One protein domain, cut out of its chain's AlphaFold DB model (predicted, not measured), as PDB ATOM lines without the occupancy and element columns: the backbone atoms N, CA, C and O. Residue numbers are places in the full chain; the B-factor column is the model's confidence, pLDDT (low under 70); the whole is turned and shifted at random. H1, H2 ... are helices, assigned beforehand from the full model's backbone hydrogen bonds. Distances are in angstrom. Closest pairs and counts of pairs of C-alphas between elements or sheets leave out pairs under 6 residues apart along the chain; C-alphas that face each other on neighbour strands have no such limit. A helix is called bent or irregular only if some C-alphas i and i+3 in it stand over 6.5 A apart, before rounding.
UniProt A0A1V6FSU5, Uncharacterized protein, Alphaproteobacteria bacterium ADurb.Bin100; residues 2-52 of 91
ATOM      1  N   ALA A   2     200.396 151.605 141.956       55.66
ATOM      2  CA  ALA A   2     200.379 152.872 142.684       55.66
ATOM      3  C   ALA A   2     201.815 153.434 142.724       55.66
ATOM      4  O   ALA A   2     202.747 152.642 142.899       55.66
ATOM      5  N   PRO A   3     202.022 154.744 142.506       62.50
ATOM      6  CA  PRO A   3     203.351 155.345 142.604       62.50
ATOM      7  C   PRO A   3     203.896 155.167 144.030       62.50
ATOM      8  O   PRO A   3     203.101 155.196 144.963       62.50
ATOM      9  N   PRO A   4     205.206 154.960 144.236       66.62
ATOM     10  CA  PRO A   4     205.775 154.825 145.578       66.62
ATOM     11  C   PRO A   4     205.502 156.087 146.409       66.62
ATOM     12  O   PRO A   4     205.597 157.198 145.887       66.62
ATOM     13  N   LEU A   5     205.134 155.914 147.687       64.50
ATOM     14  CA  LEU A   5     204.812 157.038 148.563       64.50
ATOM     15  C   LEU A   5     206.086 157.880 148.758       64.50
ATOM     16  O   LEU A   5     207.118 157.313 149.130       64.50
ATOM     17  N   PRO A   6     206.054 159.200 148.508       69.88
ATOM     18  CA  PRO A   6     207.199 160.064 148.769       69.88
ATOM     19  C   PRO A   6     207.634 159.975 150.238       69.88
ATOM     20  O   PRO A   6     206.790 159.853 151.122       69.88
ATOM     21  N   ALA A   7     208.936 160.081 150.519       74.50
ATOM     22  CA  ALA A   7     209.474 159.948 151.882       74.50
ATOM     23  C   ALA A   7     208.842 160.925 152.899       74.50
ATOM     24  O   ALA A   7     208.760 160.625 154.083       74.50
ATOM     25  N   HIS A   8     208.361 162.070 152.418       80.38
ATOM     26  CA  HIS A   8     207.733 163.133 153.202       80.38
ATOM     27  C   HIS A   8     206.191 163.032 153.253       80.38
ATOM     28  O   HIS A   8     205.519 163.905 153.791       80.38
ATOM     29  N   ALA A   9     205.590 161.980 152.690       82.19
ATOM     30  CA  ALA A   9     204.134 161.844 152.650       82.19
ATOM     31  C   ALA A   9     203.507 161.485 153.998       82.19
ATOM     32  O   ALA A   9     202.357 161.842 154.244       82.19
ATOM     33  N   THR A  10     204.255 160.822 154.879       85.19
ATOM     34  CA  THR A  10     203.826 160.605 156.265       85.19
ATOM     35  C   THR A  10     203.750 161.925 157.027       85.19
ATOM     36  O   THR A  10     202.779 162.158 157.732       85.19
ATOM     37  N   GLU A  11     204.729 162.810 156.835       87.62
ATOM     38  CA  GLU A  11     204.760 164.131 157.467       87.62
ATOM     39  C   GLU A  11     203.608 165.010 156.962       87.62
ATOM     40  O   GLU A  11     202.830 165.515 157.764       87.62
ATOM     41  N   ALA A  12     203.389 165.067 155.644       86.88
ATOM     42  CA  ALA A  12     202.253 165.798 155.077       86.88
ATOM     43  C   ALA A  12     200.886 165.229 155.490       86.88
ATOM     44  O   ALA A  12     199.915 165.976 155.621       86.88
ATOM     45  N   TYR A  13     200.792 163.914 155.705       90.12
ATOM     46  CA  TYR A  13     199.588 163.315 156.274       90.12
ATOM     47  C   TYR A  13     199.367 163.762 157.721       90.12
ATOM     48  O   TYR A  13     198.248 164.148 158.057       90.12
ATOM     49  N   GLU A  14     200.400 163.724 158.568       91.75
ATOM     50  CA  GLU A  14     200.278 164.143 159.967       91.75
ATOM     51  C   GLU A  14     199.959 165.637 160.086       91.75
ATOM     52  O   GLU A  14     199.049 165.994 160.832       91.75
ATOM     53  N   GLU A  15     200.586 166.500 159.284       89.38
ATOM     54  CA  GLU A  15     200.246 167.927 159.233       89.38
ATOM     55  C   GLU A  15     198.784 168.151 158.827       89.38
ATOM     56  O   GLU A  15     198.058 168.919 159.465       89.38
ATOM     57  N   LEU A  16     198.313 167.458 157.782       90.00
ATOM     58  CA  LEU A  16     196.917 167.545 157.358       90.00
ATOM     59  C   LEU A  16     195.976 167.030 158.455       90.00
ATOM     60  O   LEU A  16     194.933 167.638 158.709       90.00
ATOM     61  N   ARG A  17     196.340 165.937 159.130       90.25
ATOM     62  CA  ARG A  17     195.560 165.359 160.228       90.25
ATOM     63  C   ARG A  17     195.453 166.334 161.395       90.25
ATOM     64  O   ARG A  17     194.348 166.540 161.897       90.25
ATOM     65  N   GLU A  18     196.553 166.963 161.796       91.69
ATOM     66  CA  GLU A  18     196.549 167.992 162.837       91.69
ATOM     67  C   GLU A  18     195.663 169.173 162.448       91.69
ATOM     68  O   GLU A  18     194.830 169.598 163.251       91.69
ATOM     69  N   GLN A  19     195.761 169.666 161.212       87.31
ATOM     70  CA  GLN A  19     194.900 170.754 160.751       87.31
ATOM     71  C   GLN A  19     193.415 170.362 160.796       87.31
ATOM     72  O   GLN A  19     192.590 171.165 161.228       87.31
ATOM     73  N   VAL A  20     193.052 169.133 160.411       88.81
ATOM     74  CA  VAL A  20     191.662 168.643 160.496       88.81
ATOM     75  C   VAL A  20     191.184 168.580 161.944       88.81
ATOM     76  O   VAL A  20     190.098 169.076 162.242       88.81
ATOM     77  N   VAL A  21     191.994 168.025 162.848       90.69
ATOM     78  CA  VAL A  21     191.654 167.906 164.278       90.69
ATOM     79  C   VAL A  21     191.418 169.277 164.915       90.69
ATOM     80  O   VAL A  21     190.505 169.425 165.724       90.69
ATOM     81  N   HIS A  22     192.187 170.291 164.518       86.94
ATOM     82  CA  HIS A  22     192.042 171.659 165.022       86.94
ATOM     83  C   HIS A  22     191.020 172.506 164.241       86.94
ATOM     84  O   HIS A  22     190.872 173.698 164.520       86.94
ATOM     85  N   GLY A  23     190.328 171.933 163.247       85.25
ATOM     86  CA  GLY A  23     189.391 172.667 162.390       85.25
ATOM     87  C   GLY A  23     190.056 173.738 161.511       85.25
ATOM     88  O   GLY A  23     189.395 174.674 161.072       85.25
ATOM     89  N   GLN A  24     191.362 173.617 161.271       86.12
ATOM     90  CA  GLN A  24     192.195 174.515 160.461       86.12
ATOM     91  C   GLN A  24     192.564 173.917 159.095       86.12
ATOM     92  O   GLN A  24     193.396 174.471 158.379       86.12
ATOM     93  N   ALA A  25     191.979 172.773 158.728       86.50
ATOM     94  CA  ALA A  25     192.265 172.112 157.462       86.50
ATOM     95  C   ALA A  25     191.948 173.019 156.278       86.50
ATOM     96  O   ALA A  25     190.811 173.458 156.085       86.50
ATOM     97  N   ARG A  26     192.974 173.273 155.462       83.94
ATOM     98  CA  ARG A  26     192.809 174.049 154.237       83.94
ATOM     99  C   ARG A  26     191.915 173.287 153.248       83.94
ATOM    100  O   ARG A  26     192.075 172.071 153.096       83.94
ATOM    101  N   PRO A  27     191.029 173.988 152.517       83.75
ATOM    102  CA  PRO A  27     190.179 173.368 151.503       83.75
ATOM    103  C   PRO A  27     190.998 172.686 150.403       83.75
ATOM    104  O   PRO A  27     190.575 171.652 149.902       83.75
ATOM    105  N   ASP A  28     192.191 173.198 150.089       84.88
ATOM    106  CA  ASP A  28     193.121 172.582 149.134       84.88
ATOM    107  C   ASP A  28     193.562 171.179 149.597       84.88
ATOM    108  O   ASP A  28     193.524 170.220 148.825       84.88
ATOM    109  N   GLY A  29     193.919 171.046 150.882       85.56
ATOM    110  CA  GLY A  29     194.349 169.789 151.500       85.56
ATOM    111  C   GLY A  29     193.231 168.751 151.548       85.56
ATOM    112  O   GLY A  29     193.407 167.606 151.132       85.56
ATOM    113  N   LEU A  30     192.046 169.174 151.997       88.75
ATOM    114  CA  LEU A  30     190.855 168.322 152.017       88.75
ATOM    115  C   LEU A  30     190.402 167.941 150.604       88.75
ATOM    116  O   LEU A  30     190.104 166.777 150.344       88.75
ATOM    117  N   GLY A  31     190.383 168.902 149.682       88.94
ATOM    118  CA  GLY A  31     189.978 168.702 148.294       88.94
ATOM    119  C   GLY A  31     190.869 167.692 147.584       88.94
ATOM    120  O   GLY A  31     190.359 166.782 146.933       88.94
ATOM    121  N   ALA A  32     192.187 167.773 147.773       90.25
ATOM    122  CA  ALA A  32     193.109 166.810 147.182       90.25
ATOM    123  C   ALA A  32     192.801 165.366 147.620       90.25
ATOM    124  O   ALA A  32     192.779 164.463 146.783       90.25
ATOM    125  N   VAL A  33     192.489 165.147 148.902       90.25
ATOM    126  CA  VAL A  33     192.126 163.817 149.420       90.25
ATOM    127  C   VAL A  33     190.745 163.371 148.929       90.25
ATOM    128  O   VAL A  33     190.584 162.209 148.559       90.25
ATOM    129  N   VAL A  34     189.756 164.267 148.886       91.69
ATOM    130  CA  VAL A  34     188.384 163.941 148.450       91.69
ATOM    131  C   VAL A  34     188.323 163.601 146.958       91.69
ATOM    132  O   VAL A  34     187.659 162.636 146.582       91.69
ATOM    133  N   PHE A  35     189.018 164.357 146.105       90.94
ATOM    134  CA  PHE A  35     188.940 164.189 144.649       90.94
ATOM    135  C   PHE A  35     189.929 163.163 144.088       90.94
ATOM    136  O   PHE A  35     189.630 162.526 143.078       90.94
ATOM    137  N   HIS A  36     191.088 162.978 144.724       89.50
ATOM    138  CA  HIS A  36     192.124 162.064 144.227       89.50
ATOM    139  C   HIS A  36     192.328 160.828 145.113       89.50
ATOM    140  O   HIS A  36     193.066 159.917 144.734       89.50
ATOM    141  N   GLY A  37     191.666 160.752 146.269       88.88
ATOM    142  CA  GLY A  37     191.929 159.735 147.286       88.88
ATOM    143  C   GLY A  37     193.202 160.042 148.081       88.88
ATOM    144  O   GLY A  37     194.007 160.884 147.696       88.88
ATOM    145  N   MET A  38     193.414 159.339 149.196       88.69
ATOM    146  CA  MET A  38     194.508 159.642 150.135       88.69
ATOM    147  C   MET A  38     195.893 159.630 149.470       88.69
ATOM    148  O   MET A  38     196.658 160.581 149.579       88.69
ATOM    149  N   TRP A  39     196.208 158.557 148.745       87.31
ATOM    150  CA  TRP A  39     197.541 158.342 148.185       87.31
ATOM    151  C   TRP A  39     197.904 159.362 147.096       87.31
ATOM    152  O   TRP A  39     198.950 160.015 147.152       87.31
ATOM    153  N   CYS A  40     197.028 159.518 146.100       86.94
ATOM    154  CA  CYS A  40     197.245 160.469 145.015       86.94
ATOM    155  C   CYS A  40     197.055 161.911 145.493       86.94
ATOM    156  O   CYS A  40     197.799 162.781 145.058       86.94
ATOM    157  N   GLY A  41     196.130 162.159 146.423       90.00
ATOM    158  CA  GLY A  41     195.908 163.469 147.030       90.00
ATOM    159  C   GLY A  41     197.145 163.987 147.756       90.00
ATOM    160  O   GLY A  41     197.592 165.091 147.466       90.00
ATOM    161  N   LEU A  42     197.768 163.168 148.614       89.00
ATOM    162  CA  LEU A  42     199.037 163.526 149.260       89.00
ATOM    163  C   LEU A  42     200.139 163.770 148.227       89.00
ATOM    164  O   LEU A  42     200.837 164.772 148.303       89.00
ATOM    165  N   SER A  43     200.256 162.906 147.216       87.38
ATOM    166  CA  SER A  43     201.256 163.084 146.153       87.38
ATOM    167  C   SER A  43     201.083 164.414 145.403       87.38
ATOM    168  O   SER A  43     202.072 165.071 145.091       87.38
ATOM    169  N   VAL A  44     199.839 164.835 145.150       86.56
ATOM    170  CA  VAL A  44     199.514 166.124 144.520       86.56
ATOM    171  C   VAL A  44     199.850 167.295 145.445       86.56
ATOM    172  O   VAL A  44     200.451 168.264 144.987       86.56
ATOM    173  N   LEU A  45     199.528 167.204 146.738       86.19
ATOM    174  CA  LEU A  45     199.838 168.255 147.719       86.19
ATOM    175  C   LEU A  45     201.342 168.490 147.870       86.19
ATOM    176  O   LEU A  45     201.775 169.627 148.020       86.19
ATOM    177  N   LEU A  46     202.132 167.426 147.780       86.19
ATOM    178  CA  LEU A  46     203.588 167.475 147.913       86.19
ATOM    179  C   LEU A  46     204.297 168.030 146.676       86.19
ATOM    180  O   LEU A  46     205.419 168.520 146.767       86.19
ATOM    181  N   GLN A  47     203.655 167.933 145.512       83.44
ATOM    182  CA  GLN A  47     204.152 168.491 144.254       83.44
ATOM    183  C   GLN A  47     203.641 169.915 144.005       83.44
ATOM    184  O   GLN A  47     204.178 170.618 143.147       83.44
ATOM    185  N   ALA A  48     202.601 170.338 144.726       74.06
ATOM    186  CA  ALA A  48     202.041 171.666 144.592       74.06
ATOM    187  C   ALA A  48     203.005 172.714 145.183       74.06
ATOM    188  O   ALA A  48     203.503 172.542 146.297       74.06
ATOM    189  N   PRO A  49     203.275 173.822 144.470       66.88
ATOM    190  CA  PRO A  49     204.021 174.931 145.047       66.88
ATOM    191  C   PRO A  49     203.255 175.498 146.254       66.88
ATOM    192  O   PRO A  49     202.021 175.474 146.249       66.88
ATOM    193  N   PRO A  50     203.954 176.035 147.274       61.25
ATOM    194  CA  PRO A  50     203.308 176.570 148.465       61.25
ATOM    195  C   PRO A  50     202.352 177.696 148.063       61.25
ATOM    196  O   PRO A  50     202.772 178.785 147.671       61.25
ATOM    197  N   THR A  51     201.049 177.427 148.126       59.25
ATOM    198  CA  THR A  51     200.029 178.437 147.865       59.25
ATOM    199  C   THR A  51     199.997 179.409 149.030       59.25
ATOM    200  O   THR A  51     199.760 179.017 150.179       59.25
ATOM    201  N   THR A  52     200.227 180.684 148.703       55.16
ATOM    202  CA  THR A  52     200.107 181.835 149.598       55.16
ATOM    203  C   THR A  52     198.840 181.697 150.444       55.16
ATOM    204  O   THR A  52     197.779 181.422 149.876       55.16
TER     205      THR A  52
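AT A GLANCE: This is residues 2 to 52 of the 91 residues of an uncharacterized protein of Alphaproteobacteria bacterium ADurb.Bin100 (UniProt A0A1V6FSU5). A sharply bent helix, H2, folds back on itself as a V of two arms, H2a and H2b, and a straight helix, H1, crosses one side of this V, packing on H2b with its first residues. Two ends with no named element, residues 2 to 8 and 48 to 52, lead into H1 and away from H2b. The printed part has 51 residues with two named helices, H1 then H2, and no named strand; the class is all helix. The whole is compact, with a radius of gyration of the C-alphas of 10.4 A and spans of 30 by 20 by 17 A.

IN THESE COORDINATES: H2, residues 27 to 47, was assigned as one helix by its hydrogen bonds but is bent: C-alphas 35 and 38 are 9.0 A apart. Its arm H2a, residues 27 to 35, measures 11.5 A from first to last C-alpha. Its arm H2b, residues 38 to 47, measures 14.3 A and ends with C-alpha 47 at (204.152, 168.491, 144.254). H1, residues 9 to 21, measures 18.1 A and begins with C-alpha 9 at (204.134, 161.844, 152.650).

HOW THE PARTS SIT: H2a and H2b touch and run opposite ways at a steep tilt of 44 degrees; their closest C-alphas, those of Ala 32 and Gly 41, are 4.4 A apart. H1 touches H2b with residues 9 to 13 alone, about perpendicular at 75 degrees; the closest C-alphas, of Ala 9 and Leu 42, are 6.3 A apart. H1 and H2a are close but not clearly touching, with the closest C-alphas, of Leu 16 and Gly 29, 6.8 A apart. In H1, H2a and H2b every O i to N i+4 pair is within hydrogen-bond range.

THE WHOLE: The C-alphas farthest apart, of Ala 2 and His 22, are 30.4 A apart. The printed part has no cut, and the link from H1 to H2 is tight. The mean pLDDT of the printed part is 82.7; residues 2 to 6 and 49 to 52 are under 70.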